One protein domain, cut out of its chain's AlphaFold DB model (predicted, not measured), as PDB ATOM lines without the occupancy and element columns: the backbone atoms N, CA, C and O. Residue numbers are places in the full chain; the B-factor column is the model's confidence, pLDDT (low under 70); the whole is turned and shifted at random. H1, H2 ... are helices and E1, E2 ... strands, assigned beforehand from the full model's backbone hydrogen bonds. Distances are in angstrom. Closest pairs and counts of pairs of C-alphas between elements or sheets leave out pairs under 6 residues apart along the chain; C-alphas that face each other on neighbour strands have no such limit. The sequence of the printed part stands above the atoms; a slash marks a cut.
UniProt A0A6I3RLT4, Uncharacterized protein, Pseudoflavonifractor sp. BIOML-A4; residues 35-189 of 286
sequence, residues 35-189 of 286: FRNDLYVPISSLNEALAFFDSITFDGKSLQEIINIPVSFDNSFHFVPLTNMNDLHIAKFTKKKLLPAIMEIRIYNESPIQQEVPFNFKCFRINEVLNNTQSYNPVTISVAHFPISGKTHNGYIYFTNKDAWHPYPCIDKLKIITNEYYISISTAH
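What this domain is: This is residues 35 to 189 of the 286 residues of an uncharacterized protein of Pseudoflavonifractor sp. BIOML-A4 (UniProt A0A6I3RLT4). A twisted sheet of six strands makes the main body, with the short helix H1 over one face and H2 grazing the sheet. A smaller sheet of three strands, E2 E3 E4, sits towards one end of the long axis, where E4 comes close to E8; the loop of residues 126 to 137 lies towards the other end. The printed part has 155 residues, in chain order E1 H1 H2 E2 E3 E4 E5 E6 E7 E8 E9, and under half are in these two named helices and nine named strands; the class is mostly strand. The sheets, in the orders E1 - E7 - E8 - E9 - E6 - E5 and E2 - E3 - E4, are antiparallel. The whole is compact, with a radius of gyration of the C-alphas of 15.6 A and spans of 46 by 34 by 31 A.

How they stand to each other: E1, residues 39 to 43, is an edge strand of the larger sheet and the antiparallel neighbour of E7, residues 155 to 160, with N 41 and O 157 2.8 A apart. H1, residues 46 to 53, is on this sheet at a height of 9.4 A and runs along the strands, at 3 degrees to E7 on the local plane. H2, residues 63 to 67, only grazes the sheet; H1 and H2 only just touch, with 3 pairs of C-alphas within 8 A, the closest those of Phe 53 and Leu 63, 6.8 A. E2, residues 76 to 82, E3, residues 85 to 93, and E4, residues 106 to 108, form a meander, each strand the antiparallel neighbour of the one before; N 80 and O 90 are 3.0 A apart, N 89 and O 107 2.8 A. E3 bends by 72 degrees at residue 88. E5, residues 120 to 125, and E6, residues 138 to 145, form a hairpin, with N 122 and O 141 3.0 A apart. E8, residues 171 to 178, and E9, residues 181 to 188, complete a Greek key E6 E7 E8 E9: E7 E8 E9 is a meander and E6 the antiparallel neighbour of E9. N 158 and O 175 are 2.8 A apart, N 174 and O 185 2.9 A, N 142 and O 184 2.8 A. The closest C-alphas of E4 and E8, Ile 107 and Ile 177, are 7.2 A apart. The O i to N i+4 pair is within hydrogen-bond range in H2, and 2 of 4 are in H1.

Where its parts are: E1 begins at C-alpha 39, (172.542, 202.482, 100.743), and E9 ends at C-alpha 188, (165.232, 193.197, 117.138). E6 and E9 each measure 23.0 A, E8 22.4 A, E3 19.9 A and E2 19.2 A; H1 measures 11.5 A.

The domain as a whole: The C-alphas farthest apart, of Thr 83 and Gln 134, are 47.4 A apart. The printed part has no cut. The links E3 to E4, E4 to E5 and E5 to E6 are long. The mean pLDDT of the printed part is 75.9; residues 95 to 104, 127 to 137 and 162 to 170 are among those under 70.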
ATOM      1  N   PHE A  35     175.360 193.654 103.702       88.00
ATOM      2  CA  PHE A  35     175.005 194.745 102.801       88.00
ATOM      3  C   PHE A  35     175.774 196.012 103.175       88.00
ATOM      4  O   PHE A  35     176.307 196.131 104.279       88.00
ATOM      5  N   ARG A  36     175.825 196.990 102.266       86.12
ATOM      6  CA  ARG A  36     176.215 198.351 102.657       86.12
ATOM      7  C   ARG A  36     175.114 198.957 103.519       86.12
ATOM      8  O   ARG A  36     173.936 198.835 103.195       86.12
ATOM      9  N   ASN A  37     175.517 199.621 104.593       85.06
ATOM     10  CA  ASN A  37     174.590 200.295 105.489       85.06
ATOM     11  C   ASN A  37     174.065 201.589 104.854       85.06
ATOM     12  O   ASN A  37     174.843 202.344 104.270       85.06
ATOM     13  N   ASP A  38     172.765 201.845 104.996       82.44
ATOM     14  CA  ASP A  38     172.063 203.051 104.540       82.44
ATOM     15  C   ASP A  38     172.224 203.363 103.035       82.44
ATOM     16  O   ASP A  38     172.155 204.522 102.620       82.44
ATOM     17  N   LEU A  39     172.417 202.336 102.196       80.69
ATOM     18  CA  LEU A  39     172.542 202.482 100.743       80.69
ATOM     19  C   LEU A  39     171.508 201.628 100.004       80.69
ATOM     20  O   LEU A  39     171.291 200.463 100.333       80.69
ATOM     21  N   TYR A  40     170.897 202.210  98.971       81.12
ATOM     22  CA  TYR A  40     170.063 201.483  98.019       81.12
ATOM     23  C   TYR A  40     170.955 200.748  97.020       81.12
ATOM     24  O   TYR A  40     171.691 201.378  96.263       81.12
ATOM     25  N   VAL A  41     170.891 199.420  97.019       82.69
ATOM     26  CA  VAL A  41     171.627 198.571  96.083       82.69
ATOM     27  C   VAL A  41     170.680 198.132  94.968       82.69
ATOM     28  O   VAL A  41     169.708 197.436  95.268       82.69
ATOM     29  N   PRO A  42     170.917 198.516  93.703       84.50
ATOM     30  CA  PRO A  42     170.040 198.138  92.604       84.50
ATOM     31  C   PRO A  42     170.107 196.630  92.335       84.50
ATOM     32  O   PRO A  42     171.183 196.032  92.328       84.50
ATOM     33  N   ILE A  43     168.949 196.034  92.057       86.50
ATOM     34  CA  ILE A  43     168.789 194.642  91.624       86.50
ATOM     35  C   ILE A  43     168.019 194.597  90.304       86.50
ATOM     36  O   ILE A  43     167.171 195.443  90.016       86.50
ATOM     37  N   SER A  44     168.326 193.594  89.491       86.75
ATOM     38  CA  SER A  44     167.724 193.379  88.170       86.75
ATOM     39  C   SER A  44     166.427 192.569  88.204       86.75
ATOM     40  O   SER A  44     165.708 192.544  87.208       86.75
ATOM     41  N   SER A  45     166.163 191.869  89.313       88.69
ATOM     42  CA  SER A  45     164.966 191.052  89.537       88.69
ATOM     43  C   SER A  45     164.826 190.658  91.011       88.69
ATOM     44  O   SER A  45     165.799 190.701  91.767       88.69
ATOM     45  N   LEU A  46     163.639 190.183  91.410       90.44
ATOM     46  CA  LEU A  46     163.436 189.555  92.721       90.44
ATOM     47  C   LEU A  46     164.344 188.329  92.918       90.44
ATOM     48  O   LEU A  46     164.864 188.134  94.011       90.44
ATOM     49  N   ASN A  47     164.583 187.536  91.868       91.19
ATOM     50  CA  ASN A  47     165.427 186.337  91.948       91.19
ATOM     51  C   ASN A  47     166.871 186.662  92.350       91.19
ATOM     52  O   ASN A  47     167.471 185.905  93.106       91.19
ATOM     53  N   GLU A  48     167.407 187.802  91.899       88.94
ATOM     54  CA  GLU A  48     168.717 188.282  92.354       88.94
ATOM     55  C   GLU A  48     168.725 188.511  93.870       88.94
ATOM     56  O   GLU A  48     169.677 188.123  94.537       88.94
ATOM     57  N   ALA A  49     167.648 189.077  94.426       89.50
ATOM     58  CA  ALA A  49     167.526 189.261  95.867       89.50
ATOM     59  C   ALA A  49     167.340 187.938  96.621       89.50
ATOM     60  O   ALA A  49     167.917 187.773  97.691       89.50
ATOM     61  N   LEU A  50     166.555 187.000  96.077       91.00
ATOM     62  CA  LEU A  50     166.311 185.692  96.694       91.00
ATOM     63  C   LEU A  50     167.589 184.859  96.815       91.00
ATOM     64  O   LEU A  50     167.789 184.249  97.860       91.00
ATOM     65  N   ALA A  51     168.479 184.926  95.821       87.44
ATOM     66  CA  ALA A  51     169.750 184.202  95.822       87.44
ATOM     67  C   ALA A  51     170.634 184.515  97.051       87.44
ATOM     68  O   ALA A  51     171.419 183.677  97.496       87.44
ATOM     69  N   PHE A  52     170.494 185.701  97.663       83.06
ATOM     70  CA  PHE A  52     171.209 186.045  98.903       83.06
ATOM     71  C   PHE A  52     170.753 185.228 100.115       83.06
ATOM     72  O   PHE A  52     171.504 185.082 101.081       83.06
ATOM     73  N   PHE A  53     169.534 184.695 100.066       84.50
ATOM     74  CA  PHE A  53     168.896 183.953 101.147       84.50
ATOM     75  C   PHE A  53     168.895 182.445 100.914       84.50
ATOM     76  O   PHE A  53     168.329 181.732 101.731       84.50
ATOM     77  N   ASP A  54     169.549 181.936  99.867       84.81
ATOM     78  CA  ASP A  54     169.558 180.497  99.561       84.81
ATOM     79  C   ASP A  54     170.112 179.645 100.715       84.81
ATOM     80  O   ASP A  54     169.712 178.500 100.909       84.81
ATOM     81  N   SER A  55     171.018 180.210 101.521       79.50
ATOM     82  CA  SER A  55     171.572 179.556 102.712       79.50
ATOM     83  C   SER A  55     170.816 179.872 104.009       79.50
ATOM     84  O   SER A  55     171.312 179.558 105.089       79.50
ATOM     85  N   ILE A  56     169.666 180.547 103.933       81.19
ATOM     86  CA  ILE A  56     168.907 181.046 105.082       81.19
ATOM     87  C   ILE A  56     167.488 180.498 105.024       81.19
ATOM     88  O   ILE A  56     166.775 180.638 104.034       81.19
ATOM     89  N   THR A  57     167.037 179.942 106.141       85.31
ATOM     90  CA  THR A  57     165.656 179.484 106.288       85.31
ATOM     91  C   THR A  57     165.015 180.089 107.526       85.31
ATOM     92  O   THR A  57     165.672 180.260 108.556       85.31
ATOM     93  N   PHE A  58     163.716 180.332 107.433       86.00
ATOM     94  CA  PHE A  58     162.866 180.939 108.444       86.00
ATOM     95  C   PHE A  58     161.783 179.926 108.849       86.00
ATOM     96  O   PHE A  58     160.899 179.606 108.056       86.00
ATOM     97  N   ASP A  59     161.887 179.352 110.047       84.94
ATOM     98  CA  ASP A  59     161.118 178.185 110.505       84.94
ATOM     99  C   ASP A  59     161.155 177.031 109.488       84.94
ATOM    100  O   ASP A  59     160.139 176.407 109.176       84.94
ATOM    101  N   GLY A  60     162.338 176.786 108.913       85.25
ATOM    102  CA  GLY A  60     162.553 175.759 107.890       85.25
ATOM    103  C   GLY A  60     162.031 176.102 106.489       85.25
ATOM    104  O   GLY A  60     162.159 175.268 105.602       85.25
ATOM    105  N   LYS A  61     161.481 177.303 106.267       89.00
ATOM    106  CA  LYS A  61     161.020 177.776 104.950       89.00
ATOM    107  C   LYS A  61     162.024 178.728 104.317       89.00
ATOM    108  O   LYS A  61     162.603 179.573 104.997       89.00
ATOM    109  N   SER A  62     162.192 178.638 103.009       91.81
ATOM    110  CA  SER A  62     162.888 179.644 102.207       91.81
ATOM    111  C   SER A  62     162.132 180.978 102.192       91.81
ATOM    112  O   SER A  62     160.924 181.048 102.453       91.81
ATOM    113  N   LEU A  63     162.826 182.062 101.825       91.12
ATOM    114  CA  LEU A  63     162.179 183.362 101.628       91.12
ATOM    115  C   LEU A  63     161.109 183.302 100.522       91.12
ATOM    116  O   LEU A  63     160.056 183.922 100.652       91.12
ATOM    117  N   GLN A  64     161.339 182.510  99.469       93.56
ATOM    118  CA  GLN A  64     160.382 182.330  98.377       93.56
ATOM    119  C   GLN A  64     159.086 181.658  98.844       93.56
ATOM    120  O   GLN A  64     157.995 182.119  98.509       93.56
ATOM    121  N   GLU A  65     159.179 180.613  99.669       92.62
ATOM    122  CA  GLU A  65     157.999 179.981 100.268       92.62
ATOM    123  C   GLU A  65     157.208 180.958 101.141       92.62
ATOM    124  O   GLU A  65     155.980 180.910 101.143       92.62
ATOM    125  N   ILE A  66     157.887 181.871 101.846       90.81
ATOM    126  CA  ILE A  66     157.239 182.902 102.667       90.81
ATOM    127  C   ILE A  66     156.518 183.942 101.814       90.81
ATOM    128  O   ILE A  66     155.402 184.328 102.162       90.81
ATOM    129  N   ILE A  67     157.109 184.372 100.698       90.62
ATOM    130  CA  ILE A  67     156.477 185.308  99.755       90.62
ATOM    131  C   ILE A  67     155.186 184.721  99.174       90.62
ATOM    132  O   ILE A  67     154.209 185.443  98.987       90.62
ATOM    133  N   ASN A  68     155.156 183.405  98.954       89.88
ATOM    134  CA  ASN A  68     154.000 182.694  98.405       89.88
ATOM    135  C   ASN A  68     152.895 182.406  99.435       89.88
ATOM    136  O   ASN A  68     151.841 181.879  99.075       89.88
ATOM    137  N   ILE A  69     153.102 182.732 100.715       85.31
ATOM    138  CA  ILE A  69     152.060 182.601 101.735       85.31
ATOM    139  C   ILE A  69     150.918 183.574 101.399       85.31
ATOM    140  O   ILE A  69     151.159 184.782 101.343       85.31
ATOM    141  N   PRO A  70     149.664 183.093 101.281       77.06
ATOM    142  CA  PRO A  70     148.521 183.954 101.013       77.06
ATOM    143  C   PRO A  70     148.437 185.127 101.996       77.06
ATOM    144  O   PRO A  70     148.542 184.957 103.218       77.06
ATOM    145  N   VAL A  71     148.261 186.328 101.448       71.62
ATOM    146  CA  VAL A  71     148.135 187.561 102.225       71.62
ATOM    147  C   VAL A  71     146.674 187.751 102.635       71.62
ATOM    148  O   VAL A  71     145.777 187.624 101.804       71.62
ATOM    149  N   SER A  72     146.422 188.050 103.912       66.19
ATOM    150  CA  SER A  72     145.080 188.422 104.385       66.19
ATOM    151  C   SER A  72     144.782 189.899 104.089       66.19
ATOM    152  O   SER A  72     145.657 190.748 104.246       66.19
ATOM    153  N   PHE A  73     143.531 190.223 103.740       65.94
ATOM    154  CA  PHE A  73     143.017 191.601 103.606       65.94
ATOM    155  C   PHE A  73     142.706 192.287 104.952       65.94
ATOM    156  O   PHE A  73     142.138 193.386 104.987       65.94
ATOM    157  N   ASP A  74     143.053 191.647 106.073       65.00
ATOM    158  CA  ASP A  74     142.910 192.243 107.404       65.00
ATOM    159  C   ASP A  74     143.737 193.527 107.542       65.00
ATOM    160  O   ASP A  74     143.309 194.466 108.216       65.00
ATOM    161  N   ASN A  75     144.880 193.584 106.848       70.38
ATOM    162  CA  ASN A  75     145.758 194.743 106.788       70.38
ATOM    163  C   ASN A  75     146.011 195.130 105.338       70.38
ATOM    164  O   ASN A  75     146.430 194.309 104.520       70.38
ATOM    165  N   SER A  76     145.787 196.399 105.039       76.56
ATOM    166  CA  SER A  76     145.925 196.920 103.693       76.56
ATOM    167  C   SER A  76     146.283 198.399 103.704       76.56
ATOM    168  O   SER A  76     146.190 199.097 104.723       76.56
ATOM    169  N   PHE A  77     146.778 198.863 102.565       80.19
ATOM    170  CA  PHE A  77     147.254 200.221 102.387       80.19
ATOM    171  C   PHE A  77     147.071 200.670 100.943       80.19
ATOM    172  O   PHE A  77     146.925 199.859 100.032       80.19
ATOM    173  N   HIS A  78     147.076 201.979 100.743       84.06
ATOM    174  CA  HIS A  78     147.173 202.602  99.430       84.06
ATOM    175  C   HIS A  78     148.437 203.450  99.382       84.06
ATOM    176  O   HIS A  78     148.984 203.830 100.419       84.06
ATOM    177  N   PHE A  79     148.903 203.759  98.183       84.06
ATOM    178  CA  PHE A  79     150.062 204.613  97.995       84.06
ATOM    179  C   PHE A  79     149.624 206.015  97.607       84.06
ATOM    180  O   PHE A  79     148.712 206.192  96.804       84.06
ATOM    181  N   VAL A  80     150.295 207.017  98.166       83.56
ATOM    182  CA  VAL A  80     150.140 208.404  97.726       83.56
ATOM    183  C   VAL A  80     151.492 208.985  97.329       83.56
ATOM    184  O   VAL A  80     152.488 208.671  97.987       83.56
ATOM    185  N   PRO A  81     151.554 209.824  96.284       83.50
ATOM    186  CA  PRO A  81     152.783 210.520  95.924       83.50
ATOM    187  C   PRO A  81     153.172 211.531  97.011       83.50
ATOM    188  O   PRO A  81     152.313 212.095  97.700       83.50
ATOM    189  N   LEU A  82     154.472 211.771  97.169       82.88
ATOM    190  CA  LEU A  82     154.991 212.853  98.003       82.88
ATOM    191  C   LEU A  82     154.890 214.189  97.266       82.88
ATOM    192  O   LEU A  82     155.276 214.300  96.109       82.88
ATOM    193  N   THR A  83     154.454 215.233  97.978       76.25
ATOM    194  CA  THR A  83     154.173 216.573  97.427       76.25
ATOM    195  C   THR A  83     155.329 217.181  96.622       76.25
ATOM    196  O   THR A  83     155.087 217.957  95.706       76.25
ATOM    197  N   ASN A  84     156.576 216.819  96.944       78.12
ATOM    198  CA  ASN A  84     157.784 217.362  96.312       78.12
ATOM    199  C   ASN A  84     158.543 216.333  95.453       78.12
ATOM    200  O   ASN A  84     159.605 216.653  94.929       78.12
ATOM    201  N   MET A  85     158.046 215.096  95.347       76.81
ATOM    202  CA  MET A  85     158.651 214.007  94.574       76.81
ATOM    203  C   MET A  85     157.546 213.071  94.081       76.81
ATOM    204  O   MET A  85     157.181 212.123  94.776       76.81
ATOM    205  N   ASN A  86     157.020 213.338  92.884       75.56
ATOM    206  CA  ASN A  86     155.882 212.595  92.330       75.56
ATOM    207  C   ASN A  86     156.173 211.101  92.140       75.56
ATOM    208  O   ASN A  86     155.274 210.286  92.313       75.56
ATOM    209  N   ASP A  87     157.428 210.748  91.861       79.50
ATOM    210  CA  ASP A  87     157.831 209.360  91.639       79.50
ATOM    211  C   ASP A  87     158.072 208.611  92.959       79.50
ATOM    212  O   ASP A  87     158.184 207.388  92.972       79.50
ATOM    213  N   LEU A  88     158.134 209.311  94.099       82.75
ATOM    214  CA  LEU A  88     158.262 208.680  95.409       82.75
ATOM    215  C   LEU A  88     156.899 208.589  96.088       82.75
ATOM    216  O   LEU A  88     156.282 209.587  96.463       82.75
ATOM    217  N   HIS A  89     156.471 207.359  96.324       84.06
ATOM    218  CA  HIS A  89     155.179 207.048  96.901       84.06
ATOM    219  C   HIS A  89     155.330 206.551  98.337       84.06
ATOM    220  O   HIS A  89     156.211 205.741  98.635       84.06
ATOM    221  N   ILE A  90     154.446 207.004  99.226       84.31
ATOM    222  CA  ILE A  90     154.373 206.571 100.624       84.31
ATOM    223  C   ILE A  90     153.093 205.773 100.871       84.31
ATOM    224  O   ILE A  90     152.011 206.146 100.412       84.31
ATOM    225  N   ALA A  91     153.213 204.672 101.609       82.12
ATOM    226  CA  ALA A  91     152.054 203.897 102.030       82.12
ATOM    227  C   ALA A  91     151.227 204.641 103.087       82.12
ATOM    228  O   ALA A  91     151.748 205.105 104.102       82.12
ATOM    229  N   LYS A  92     149.912 204.662 102.884       80.69
ATOM    230  CA  LYS A  92     148.896 205.070 103.850       80.69
ATOM    231  C   LYS A  92     148.001 203.878 104.166       80.69
ATOM    232  O   LYS A  92     147.275 203.378 103.308       80.69
ATOM    233  N   PHE A  93     148.052 203.417 105.411       75.81
ATOM    234  CA  PHE A  93     147.243 202.291 105.875       75.81
ATOM    235  C   PHE A  93     145.760 202.663 105.934       75.81
ATOM    236  O   PHE A  93     145.393 203.724 106.439       75.81
ATOM    237  N   THR A  94     144.905 201.776 105.433       71.06
ATOM    238  CA  THR A  94     143.445 201.961 105.405       71.06
ATOM    239  C   THR A  94     142.768 201.379 106.649       71.06
ATOM    240  O   THR A  94     141.737 201.897 107.079       71.06
ATOM    241  N   LYS A  95     143.355 200.355 107.289       65.12
ATOM    242  CA  LYS A  95     142.814 199.698 108.497       65.12
ATOM    243  C   LYS A  95     143.817 199.717 109.665       65.12
ATOM    244  O   LYS A  95     144.928 199.214 109.567       65.12
ATOM    245  N   LYS A  96     143.393 200.292 110.802       52.22
ATOM    246  CA  LYS A  96     144.194 200.635 112.005       52.22
ATOM    247  C   LYS A  96     144.608 199.472 112.931       52.22
ATOM    248  O   LYS A  96     145.151 199.743 113.997       52.22
ATOM    249  N   LYS A  97     144.339 198.198 112.608       55.06
ATOM    250  CA  LYS A  97     144.624 197.089 113.550       55.06
ATOM    251  C   LYS A  97     146.123 196.831 113.781       55.06
ATOM    252  O   LYS A  97     146.461 196.085 114.695       55.06
ATOM    253  N   LEU A  98     147.007 197.460 113.005       53.81
ATOM    254  CA  LEU A  98     148.452 197.395 113.197       53.81
ATOM    255  C   LEU A  98     148.964 198.483 114.151       53.81
ATOM    256  O   LEU A  98     148.649 199.664 113.999       53.81
ATOM    257  N   LEU A  99     149.813 198.080 115.099       48.69
ATOM    258  CA  LEU A  99     150.578 198.995 115.944       48.69
ATOM    259  C   LEU A  99     151.527 199.868 115.087       48.69
ATOM    260  O   LEU A  99     152.140 199.363 114.146       48.69
ATOM    261  N   PRO A 100     151.713 201.155 115.438       43.75
ATOM    262  CA  PRO A 100     152.477 202.152 114.675       43.75
ATOM    263  C   PRO A 100     154.004 201.937 114.617       43.75
ATOM    264  O   PRO A 100     154.720 202.811 114.138       43.75
ATOM    265  N   ALA A 101     154.532 200.792 115.063       45.75
ATOM    266  CA  ALA A 101     155.972 200.506 115.018       45.75
ATOM    267  C   ALA A 101     156.490 200.138 113.608       45.75
ATOM    268  O   ALA A 101     157.686 199.927 113.418       45.75
ATOM    269  N   ILE A 102     155.616 200.058 112.597       51.47
ATOM    270  CA  ILE A 102     156.026 199.735 111.226       51.47
ATOM    271  C   ILE A 102     156.348 201.022 110.470       51.47
ATOM    272  O   ILE A 102     155.468 201.797 110.106       51.47
ATOM    273  N   MET A 103     157.648 201.225 110.246       55.03
ATOM    274  CA  MET A 103     158.211 202.356 109.503       55.03
ATOM    275  C   MET A 103     157.523 202.563 108.152       55.03
ATOM    276  O   MET A 103     157.218 201.596 107.452       55.03
ATOM    277  N   GLU A 104     157.403 203.828 107.755       65.50
ATOM    278  CA  GLU A 104     156.890 204.265 106.458       65.50
ATOM    279  C   GLU A 104     157.472 203.434 105.298       65.50
ATOM    280  O   GLU A 104     158.689 203.402 105.054       65.50
ATOM    281  N   ILE A 105     156.587 202.732 104.586       76.62
ATOM    282  CA  ILE A 105     156.909 202.060 103.325       76.62
ATOM    283  C   ILE A 105     157.015 203.151 102.260       76.62
ATOM    284  O   ILE A 105     156.078 203.932 102.082       76.62
ATOM    285  N   ARG A 106     158.154 203.198 101.566       79.44
ATOM    286  CA  ARG A 106     158.426 204.142 100.479       79.44
ATOM    287  C   ARG A 106     158.867 203.376  99.240       79.44
ATOM    288  O   ARG A 106     159.741 202.515  99.356       79.44
ATOM    289  N   ILE A 107     158.264 203.688  98.098       77.12
ATOM    290  CA  ILE A 107     158.534 203.030  96.815       77.12
ATOM    291  C   ILE A 107     158.729 204.095  95.741       77.12
ATOM    292  O   ILE A 107     157.906 205.003  95.622       77.12
ATOM    293  N   TYR A 108     159.812 203.976  94.976       77.19
ATOM    294  CA  TYR A 108     159.996 204.743  93.745       77.19
ATOM    295  C   TYR A 108     159.231 204.067  92.615       77.19
ATOM    296  O   TYR A 108     159.392 202.868  92.402       77.19
ATOM    297  N   ASN A 109     158.381 204.821  91.931       73.44
ATOM    298  CA  ASN A 109     157.514 204.294  90.897       73.44
ATOM    299  C   ASN A 109     157.143 205.362  89.872       73.44
ATOM    300  O   ASN A 109     156.773 206.469  90.250       73.44
ATOM    301  N   GLU A 110     157.182 204.998  88.591       71.81
ATOM    302  CA  GLU A 110     156.761 205.874  87.491       71.81
ATOM    303  C   GLU A 110     155.243 206.079  87.479       71.81
ATOM    304  O   GLU A 110     154.748 207.066  86.939       71.81
ATOM    305  N   SER A 111     154.482 205.122  88.024       70.94
ATOM    306  CA  SER A 111     153.023 205.170  88.054       70.94
ATOM    307  C   SER A 111     152.482 204.931  89.463       70.94
ATOM    308  O   SER A 111     152.985 204.073  90.191       70.94
ATOM    309  N   PRO A 112     151.425 205.655  89.870       68.75
ATOM    310  CA  PRO A 112     150.810 205.445  91.168       68.75
ATOM    311  C   PRO A 112     150.101 204.091  91.215       68.75
ATOM    312  O   PRO A 112     149.340 203.730  90.315       68.75
ATOM    313  N   ILE A 113     150.285 203.366  92.317       77.50
ATOM    314  CA  ILE A 113     149.509 202.159  92.606       77.50
ATOM    315  C   ILE A 113     148.120 202.604  93.079       77.50
ATOM    316  O   ILE A 113     147.955 203.063  94.208       77.50
ATOM    317  N   GLN A 114     147.125 202.496  92.195       77.25
ATOM    318  CA  GLN A 114     145.766 203.004  92.438       77.25
ATOM    319  C   GLN A 114     144.893 202.066  93.280       77.25
ATOM    320  O   GLN A 114     143.871 202.492  93.815       77.25
ATOM    321  N   GLN A 115     145.272 200.793  93.394       82.19
ATOM    322  CA  GLN A 115     144.510 199.812  94.157       82.19
ATOM    323  C   GLN A 115     144.987 199.697  95.603       82.19
ATOM    324  O   GLN A 115     146.135 199.991  95.939       82.19
ATOM    325  N   GLU A 116     144.098 199.197  96.452       83.88
ATOM    326  CA  GLU A 116     144.449 198.775  97.798       83.88
ATOM    327  C   GLU A 116     145.330 197.514  97.749       83.88
ATOM    328  O   GLU A 116     145.056 196.561  97.015       83.88
ATOM    329  N   VAL A 117     146.412 197.526  98.523       83.19
ATOM    330  CA  VAL A 117     147.430 196.475  98.548       83.19
ATOM    331  C   VAL A 117     147.357 195.741  99.885       83.19
ATOM    332  O   VAL A 117     147.440 196.390 100.933       83.19
ATOM    333  N   PRO A 118     147.194 194.407  99.887       82.00
ATOM    334  CA  PRO A 118     147.176 193.630 101.115       82.00
ATOM    335  C   PRO A 118     148.597 193.486 101.684       82.00
ATOM    336  O   PRO A 118     149.586 193.447 100.948       82.00
ATOM    337  N   PHE A 119     148.708 193.396 103.009       77.94
ATOM    338  CA  PHE A 119     149.987 193.355 103.718       77.94
ATOM    339  C   PHE A 119     150.032 192.207 104.728       77.94
ATOM    340  O   PHE A 119     149.220 192.152 105.655       77.94
ATOM    341  N   ASN A 120     151.008 191.305 104.587       76.56
ATOM    342  CA  ASN A 120     151.243 190.235 105.555       76.56
ATOM    343  C   ASN A 120     152.342 190.635 106.533       76.56
ATOM    344  O   ASN A 120     153.374 191.161 106.123       76.56
ATOM    345  N   PHE A 121     152.154 190.300 107.805       76.44
ATOM    346  CA  PHE A 121     153.169 190.409 108.845       76.44
ATOM    347  C   PHE A 121     153.227 189.075 109.580       76.44
ATOM    348  O   PHE A 121     152.217 188.630 110.130       76.44
ATOM    349  N   LYS A 122     154.394 188.428 109.580       80.00
ATOM    350  CA  LYS A 122     154.609 187.168 110.292       80.00
ATOM    351  C   LYS A 122     155.970 187.165 110.975       80.00
ATOM    352  O   LYS A 122     156.954 187.655 110.425       80.00
ATOM    353  N   CYS A 123     156.007 186.592 112.171       80.50
ATOM    354  CA  CYS A 123     157.244 186.344 112.899       80.50
ATOM    355  C   CYS A 123     157.705 184.915 112.627       80.50
ATOM    356  O   CYS A 123     156.889 183.994 112.660       80.50
ATOM    357  N   PHE A 124     159.001 184.754 112.401       80.50
ATOM    358  CA  PHE A 124     159.665 183.489 112.141       80.50
ATOM    359  C   PHE A 124     160.919 183.365 113.007       80.50
ATOM    360  O   PHE A 124     161.499 184.373 113.424       80.50
ATOM    361  N   ARG A 125     161.380 182.139 113.252       75.62
ATOM    362  CA  ARG A 125     162.731 181.893 113.774       75.62
ATOM    363  C   ARG A 125     163.678 181.683 112.609       75.62
ATOM    364  O   ARG A 125     163.330 181.021 111.642       75.62
ATOM    365  N   ILE A 126     164.880 182.228 112.689       73.81
ATOM    366  CA  ILE A 126     165.906 181.985 111.678       73.81
ATOM    367  C   ILE A 126     166.777 180.803 112.092       73.81
ATOM    368  O   ILE A 126     167.131 180.684 113.264       73.81
ATOM    369  N   ASN A 127     167.109 179.923 111.150       64.50
ATOM    370  CA  ASN A 127     168.010 178.806 111.441       64.50
ATOM    371  C   ASN A 127     169.473 179.282 111.548       64.50
ATOM    372  O   ASN A 127     169.909 180.166 110.811       64.50
ATOM    373  N   GLU A 128     170.215 178.649 112.464       52.03
ATOM    374  CA  GLU A 128     171.508 179.015 113.089       52.03
ATOM    375  C   GLU A 128     172.710 179.316 112.165       52.03
ATOM    376  O   GLU A 128     173.785 179.667 112.654       52.03
ATOM    377  N   VAL A 129     172.562 179.220 110.839       47.78
ATOM    378  CA  VAL A 129     173.677 179.242 109.868       47.78
ATOM    379  C   VAL A 129     174.476 180.553 109.898       47.78
ATOM    380  O   VAL A 129     175.631 180.580 109.479       47.78
ATOM    381  N   LEU A 130     173.902 181.644 110.409       51.28
ATOM    382  CA  LEU A 130     174.530 182.960 110.321       51.28
ATOM    383  C   LEU A 130     175.426 183.345 111.499       51.28
ATOM    384  O   LEU A 130     176.282 184.202 111.290       51.28
ATOM    385  N   ASN A 131     175.291 182.744 112.692       46.62
ATOM    386  CA  ASN A 131     175.973 183.310 113.864       46.62
ATOM    387  C   ASN A 131     176.583 182.364 114.908       46.62
ATOM    388  O   ASN A 131     177.177 182.895 115.839       46.62
ATOM    389  N   ASN A 132     176.549 181.026 114.810       45.19
ATOM    390  CA  ASN A 132     177.144 180.149 115.853       45.19
ATOM    391  C   ASN A 132     176.680 180.470 117.302       45.19
ATOM    392  O   ASN A 132     177.270 179.988 118.270       45.19
ATOM    393  N   THR A 133     175.641 181.291 117.479       42.16
ATOM    394  CA  THR A 133     175.103 181.698 118.772       42.16
ATOM    395  C   THR A 133     173.795 180.957 118.995       42.16
ATOM    396  O   THR A 133     172.900 180.980 118.156       42.16
ATOM    397  N   GLN A 134     173.677 180.314 120.155       43.41
ATOM    398  CA  GLN A 134     172.510 179.533 120.593       43.41
ATOM    399  C   GLN A 134     171.263 180.392 120.893       43.41
ATOM    400  O   GLN A 134     170.382 179.983 121.649       43.41
ATOM    401  N   SER A 135     171.203 181.619 120.379       47.66
ATOM    402  CA  SER A 135     170.252 182.630 120.818       47.66
ATOM    403  C   SER A 135     169.287 183.015 119.711       47.66
ATOM    404  O   SER A 135     169.649 183.393 118.595       47.66
ATOM    405  N   TYR A 136     168.015 182.858 120.051       53.28
ATOM    406  CA  TYR A 136     166.876 182.999 119.166       53.28
ATOM    407  C   TYR A 136     166.524 184.477 118.996       53.28
ATOM    408  O   TYR A 136     165.836 185.050 119.841       53.28
ATOM    409  N   ASN A 137     166.927 185.088 117.881       61.09
ATOM    410  CA  ASN A 137     166.422 186.410 117.508       61.09
ATOM    411  C   ASN A 137     165.158 186.237 116.640       61.09
ATOM    412  O   ASN A 137     165.254 185.685 115.539       61.09
ATOM    413  N   PRO A 138     163.960 186.649 117.110       72.88
ATOM    414  CA  PRO A 138     162.754 186.576 116.297       72.88
ATOM    415  C   PRO A 138     162.902 187.491 115.079       72.88
ATOM    416  O   PRO A 138     163.203 188.680 115.208       72.88
ATOM    417  N   VAL A 139     162.662 186.934 113.894       80.62
ATOM    418  CA  VAL A 139     162.674 187.674 112.635       80.62
ATOM    419  C   VAL A 139     161.251 187.990 112.236       80.62
ATOM    420  O   VAL A 139     160.416 187.109 112.064       80.62
ATOM    421  N   THR A 140     160.971 189.265 112.055       83.56
ATOM    422  CA  THR A 140     159.736 189.722 111.441       83.56
ATOM    423  C   THR A 140     159.934 189.796 109.941       83.56
ATOM    424  O   THR A 140     160.817 190.514 109.474       83.56
ATOM    425  N   ILE A 141     159.080 189.113 109.183       86.75
ATOM    426  CA  ILE A 141     159.010 189.275 107.734       86.75
ATOM    427  C   ILE A 141     157.643 189.827 107.366       86.75
ATOM    428  O   ILE A 141     156.592 189.309 107.753       86.75
ATOM    429  N   SER A 142     157.677 190.900 106.591       85.69
ATOM    430  CA  SER A 142     156.506 191.489 105.976       85.69
ATOM    431  C   SER A 142     156.586 191.397 104.468       85.69
ATOM    432  O   SER A 142     157.634 191.672 103.892       85.69
ATOM    433  N   VAL A 143     155.467 191.043 103.845       87.88
ATOM    434  CA  VAL A 143     155.352 190.893 102.393       87.88
ATOM    435  C   VAL A 143     154.085 191.596 101.933       87.88
ATOM    436  O   VAL A 143     153.002 191.368 102.477       87.88
ATOM    437  N   ALA A 144     154.228 192.432 100.915       86.31
ATOM    438  CA  ALA A 144     153.134 192.944 100.112       86.31
ATOM    439  C   ALA A 144     153.425 192.666  98.642       86.31
ATOM    440  O   ALA A 144     154.534 192.904  98.164       86.31
ATOM    441  N   HIS A 145     152.403 192.172  97.958       87.31
ATOM    442  CA  HIS A 145     152.397 191.954  96.522       87.31
ATOM    443  C   HIS A 145     151.354 192.897  95.923       87.31
ATOM    444  O   HIS A 145     150.203 192.923  96.366       87.31
ATOM    445  N   PHE A 146     151.776 193.705  94.963       83.06
ATOM    446  CA  PHE A 146     150.955 194.684  94.262       83.06
ATOM    447  C   PHE A 146     151.108 194.499  92.748       83.06
ATOM    448  O   PHE A 146     152.056 193.845  92.315       83.06
ATOM    449  N   PRO A 147     150.181 195.030  91.928       80.94
ATOM    450  CA  PRO A 147     150.268 194.888  90.481       80.94
ATOM    451  C   PRO A 147     151.586 195.437  89.959       80.94
ATOM    452  O   PRO A 147     152.087 196.432  90.492       80.94
ATOM    453  N   ILE A 148     152.077 194.831  88.876       81.19
ATOM    454  CA  ILE A 148     153.232 195.330  88.132       81.19
ATOM    455  C   ILE A 148     153.031 196.814  87.869       81.19
ATOM    456  O   ILE A 148     152.075 197.233  87.217       81.19
ATOM    457  N   SER A 149     153.944 197.597  88.417       73.00
ATOM    458  CA  SER A 149     153.796 199.044  88.480       73.00
ATOM    459  C   SER A 149     154.819 199.804  87.629       73.00
ATOM    460  O   SER A 149     154.632 200.985  87.355       73.00
ATOM    461  N   GLY A 150     155.831 199.104  87.105       72.31
ATOM    462  CA  GLY A 150     156.846 199.638  86.195       72.31
ATOM    463  C   GLY A 150     157.090 198.734  84.982       72.31
ATOM    464  O   GLY A 150     156.649 197.588  84.938       72.31
ATOM    465  N   LYS A 151     157.803 199.254  83.973       70.31
ATOM    466  CA  LYS A 151     158.059 198.548  82.695       70.31
ATOM    467  C   LYS A 151     159.244 197.583  82.720       70.31
ATOM    468  O   LYS A 151     159.402 196.786  81.799       70.31
ATOM    469  N   THR A 152     160.118 197.694  83.715       67.56
ATOM    470  CA  THR A 152     161.336 196.875  83.830       67.56
ATOM    471  C   THR A 152     161.235 195.965  85.055       67.56
ATOM    472  O   THR A 152     160.394 196.191  85.911       67.56
ATOM    473  N   HIS A 153     162.052 194.919  85.174       66.50
ATOM    474  CA  HIS A 153     162.041 194.042  86.362       66.50
ATOM    475  C   HIS A 153     162.968 194.553  87.482       66.50
ATOM    476  O   HIS A 153     163.412 193.788  88.334       66.50
ATOM    477  N   ASN A 154     163.287 195.849  87.477       79.06
ATOM    478  CA  ASN A 154     164.249 196.433  88.398       79.06
ATOM    479  C   ASN A 154     163.701 196.563  89.829       79.06
ATOM    480  O   ASN A 154     162.501 196.498  90.105       79.06
ATOM    481  N   GLY A 155     164.632 196.734  90.756       87.56
ATOM    482  CA  GLY A 155     164.333 196.960  92.154       87.56
ATOM    483  C   GLY A 155     165.561 197.417  92.915       87.56
ATOM    484  O   GLY A 155     166.617 197.688  92.339       87.56
ATOM    485  N   TYR A 156     165.436 197.459  94.231       87.69
ATOM    486  CA  TYR A 156     166.549 197.741  95.117       87.69
ATOM    487  C   TYR A 156     166.438 196.984  96.434       87.69
ATOM    488  O   TYR A 156     165.350 196.678  96.930       87.69
ATOM    489  N   ILE A 157     167.601 196.737  97.023       89.19
ATOM    490  CA  ILE A 157     167.752 196.305  98.402       89.19
ATOM    491  C   ILE A 157     168.209 197.505  99.223       89.19
ATOM    492  O   ILE A 157     169.111 198.231  98.820       89.19
ATOM    493  N   TYR A 158     167.592 197.722 100.376       88.25
ATOM    494  CA  TYR A 158     168.008 198.735 101.336       88.25
ATOM    495  C   TYR A 158     168.218 198.085 102.694       88.25
ATOM    496  O   TYR A 158     167.295 197.465 103.222       88.25
ATOM    497  N   PHE A 159     169.404 198.255 103.264       87.56
ATOM    498  CA  PHE A 159     169.743 197.764 104.592       87.56
ATOM    499  C   PHE A 159     170.073 198.928 105.522       87.56
ATOM    500  O   PHE A 159     170.797 199.844 105.140       87.56
ATOM    501  N   THR A 160     169.566 198.879 106.748       83.81
ATOM    502  CA  THR A 160     170.004 199.749 107.837       83.81
ATOM    503  C   THR A 160     170.057 198.964 109.136       83.81
ATOM    504  O   THR A 160     169.180 198.140 109.386       83.81
ATOM    505  N   ASN A 161     171.067 199.223 109.961       76.81
ATOM    506  CA  ASN A 161     171.171 198.674 111.314       76.81
ATOM    507  C   ASN A 161     171.048 199.751 112.409       76.81
ATOM    508  O   ASN A 161     171.424 199.526 113.561       76.81
ATOM    509  N   LYS A 162     170.584 200.955 112.043       67.81
ATOM    510  CA  LYS A 162     170.451 202.093 112.955       67.81
ATOM    511  C   LYS A 162     169.026 202.210 113.484       67.81
ATOM    512  O   LYS A 162     168.098 202.414 112.708       67.81
ATOM    513  N   ASP A 163     168.898 202.288 114.806       52.66
ATOM    514  CA  ASP A 163     167.769 202.952 115.459       52.66
ATOM    515  C   ASP A 163     168.211 204.332 115.943       52.66
ATOM    516  O   ASP A 163     168.714 204.504 117.049       52.66
ATOM    517  N   ALA A 164     168.037 205.354 115.107       42.47
ATOM    518  CA  ALA A 164     168.427 206.721 115.462       42.47
ATOM    519  C   ALA A 164     167.532 207.370 116.549       42.47
ATOM    520  O   ALA A 164     167.793 208.506 116.932       42.47
ATOM    521  N   TRP A 165     166.479 206.692 117.037       44.19
ATOM    522  CA  TRP A 165     165.427 207.315 117.860       44.19
ATOM    523  C   TRP A 165     164.801 206.432 118.961       44.19
ATOM    524  O   TRP A 165     163.746 206.804 119.475       44.19
ATOM    525  N   HIS A 166     165.375 205.285 119.350       44.66
ATOM    526  CA  HIS A 166     164.768 204.426 120.386       44.66
ATOM    527  C   HIS A 166     165.688 204.130 121.588       44.66
ATOM    528  O   HIS A 166     166.869 203.862 121.402       44.66
ATOM    529  N   PRO A 167     165.149 204.115 122.828       44.53
ATOM    530  CA  PRO A 167     165.860 203.651 124.027       44.53
ATOM    531  C   PRO A 167     165.966 202.109 124.124       44.53
ATOM    532  O   PRO A 167     166.399 201.585 125.148       44.53
ATOM    533  N   TYR A 168     165.560 201.385 123.075       51.16
ATOM    534  CA  TYR A 168     165.571 199.924 122.929       51.16
ATOM    535  C   TYR A 168     166.353 199.543 121.653       51.16
ATOM    536  O   TYR A 168     166.630 200.420 120.838       51.16
ATOM    537  N   PRO A 169     166.801 198.287 121.516       53.97
ATOM    538  CA  PRO A 169     168.079 197.975 120.892       53.97
ATOM    539  C   PRO A 169     168.007 197.830 119.367       53.97
ATOM    540  O   PRO A 169     166.934 197.576 118.829       53.97
ATOM    541  N   CYS A 170     169.161 197.990 118.705       57.59
ATOM    542  CA  CYS A 170     169.298 198.117 117.254       57.59
ATOM    543  C   CYS A 170     168.471 197.084 116.476       57.59
ATOM    544  O   CYS A 170     168.634 195.872 116.657       57.59
ATOM    545  N   ILE A 171     167.620 197.581 115.582       70.62
ATOM    546  CA  ILE A 171     166.864 196.780 114.629       70.62
ATOM    547  C   ILE A 171     167.639 196.706 113.315       70.62
ATOM    548  O   ILE A 171     167.849 197.725 112.652       70.62
ATOM    549  N   ASP A 172     168.011 195.499 112.888       78.62
ATOM    550  CA  ASP A 172     168.364 195.325 111.484       78.62
ATOM    551  C   ASP A 172     167.095 195.431 110.668       78.62
ATOM    552  O   ASP A 172     166.097 194.760 110.943       78.62
ATOM    553  N   LYS A 173     167.140 196.250 109.627       85.31
ATOM    554  CA  LYS A 173     166.062 196.355 108.669       85.31
ATOM    555  C   LYS A 173     166.577 196.242 107.258       85.31
ATOM    556  O   LYS A 173     167.241 197.137 106.741       85.31
ATOM    557  N   LEU A 174     166.147 195.172 106.611       88.69
ATOM    558  CA  LEU A 174     166.370 194.915 105.206       88.69
ATOM    559  C   LEU A 174     165.050 195.058 104.449       88.69
ATOM    560  O   LEU A 174     164.045 194.455 104.818       88.69
ATOM    561  N   LYS A 175     165.041 195.865 103.394       90.69
ATOM    562  CA  LYS A 175     163.908 196.040 102.484       90.69
ATOM    563  C   LYS A 175     164.322 195.571 101.097       90.69
ATOM    564  O   LYS A 175     165.344 196.028 100.600       90.69
ATOM    565  N   ILE A 176     163.522 194.719 100.471       92.06
ATOM    566  CA  ILE A 176     163.634 194.347  99.060       92.06
ATOM    567  C   ILE A 176     162.399 194.916  98.376       92.06
ATOM    568  O   ILE A 176     161.272 194.593  98.759       92.06
ATOM    569  N   ILE A 177     162.608 195.801  97.409       89.19
ATOM    570  CA  ILE A 177     161.531 196.492  96.707       89.19
ATOM    571  C   ILE A 177     161.732 196.281  95.215       89.19
ATOM    572  O   ILE A 177     162.809 196.540  94.692       89.19
ATOM    573  N   THR A 178     160.700 195.786  94.550       89.38
ATOM    574  CA  THR A 178     160.631 195.603  93.096       89.38
ATOM    575  C   THR A 178     159.337 196.232  92.588       89.38
ATOM    576  O   THR A 178     158.535 196.733  93.380       89.38
ATOM    577  N   ASN A 179     159.086 196.157  91.283       84.25
ATOM    578  CA  ASN A 179     157.851 196.678  90.693       84.25
ATOM    579  C   ASN A 179     156.582 195.879  91.043       84.25
ATOM    580  O   ASN A 179     155.490 196.317  90.678       84.25
ATOM    581  N   GLU A 180     156.713 194.762  91.762       86.88
ATOM    582  CA  GLU A 180     155.599 193.900  92.191       86.88
ATOM    583  C   GLU A 180     155.603 193.612  93.698       86.88
ATOM    584  O   GLU A 180     154.558 193.348  94.292       86.88
ATOM    585  N   TYR A 181     156.771 193.660  94.341       89.19
ATOM    586  CA  TYR A 181     156.931 193.214  95.722       89.19
ATOM    587  C   TYR A 181     157.553 194.278  96.613       89.19
ATOM    588  O   TYR A 181     158.564 194.892  96.273       89.19
ATOM    589  N   TYR A 182     157.000 194.393  97.818       89.06
ATOM    590  CA  TYR A 182     157.669 194.957  98.980       89.06
ATOM    591  C   TYR A 182     157.882 193.844 100.003       89.06
ATOM    592  O   TYR A 182     156.918 193.248 100.488       89.06
ATOM    593  N   ILE A 183     159.137 193.586 100.356       90.88
ATOM    594  CA  ILE A 183     159.515 192.617 101.381       90.88
ATOM    595  C   ILE A 183     160.358 193.348 102.421       90.88
ATOM    596  O   ILE A 183     161.346 193.995 102.084       90.88
ATOM    597  N   SER A 184     159.979 193.256 103.691       88.94
ATOM    598  CA  SER A 184     160.751 193.788 104.814       88.94
ATOM    599  C   SER A 184     161.132 192.645 105.730       88.94
ATOM    600  O   SER A 184     160.260 191.911 106.175       88.94
ATOM    601  N   ILE A 185     162.411 192.537 106.054       87.62
ATOM    602  CA  ILE A 185     162.946 191.600 107.035       87.62
ATOM    603  C   ILE A 185     163.522 192.448 108.159       87.62
ATOM    604  O   ILE A 185     164.302 193.371 107.913       87.62
ATOM    605  N   SER A 186     163.071 192.209 109.384       83.25
ATOM    606  CA  SER A 186     163.486 192.997 110.536       83.25
ATOM    607  C   SER A 186     163.738 192.123 111.751       83.25
ATOM    608  O   SER A 186     162.938 191.239 112.056       83.25
ATOM    609  N   THR A 187     164.830 192.384 112.455       77.94
ATOM    610  CA  THR A 187     165.228 191.653 113.663       77.94
ATOM    611  C   THR A 187     165.516 192.642 114.772       77.94
ATOM    612  O   THR A 187     166.258 193.595 114.575       77.94
ATOM    613  N   ALA A 188     164.912 192.432 115.940       69.88
ATOM    614  CA  ALA A 188     165.232 193.197 117.138       69.88
ATOM    615  C   ALA A 188     166.296 192.430 117.929       69.88
ATOM    616  O   ALA A 188     166.062 191.280 118.304       69.88
ATOM    617  N   HIS A 189     167.450 193.044 118.189       61.78
ATOM    618  CA  HIS A 189     168.553 192.376 118.884       61.78
ATOM    619  C   HIS A 189     168.670 192.893 120.304       61.78
ATOM    620  O   HIS A 189     168.950 194.060 120.479       61.78
TER     621      HIS A 189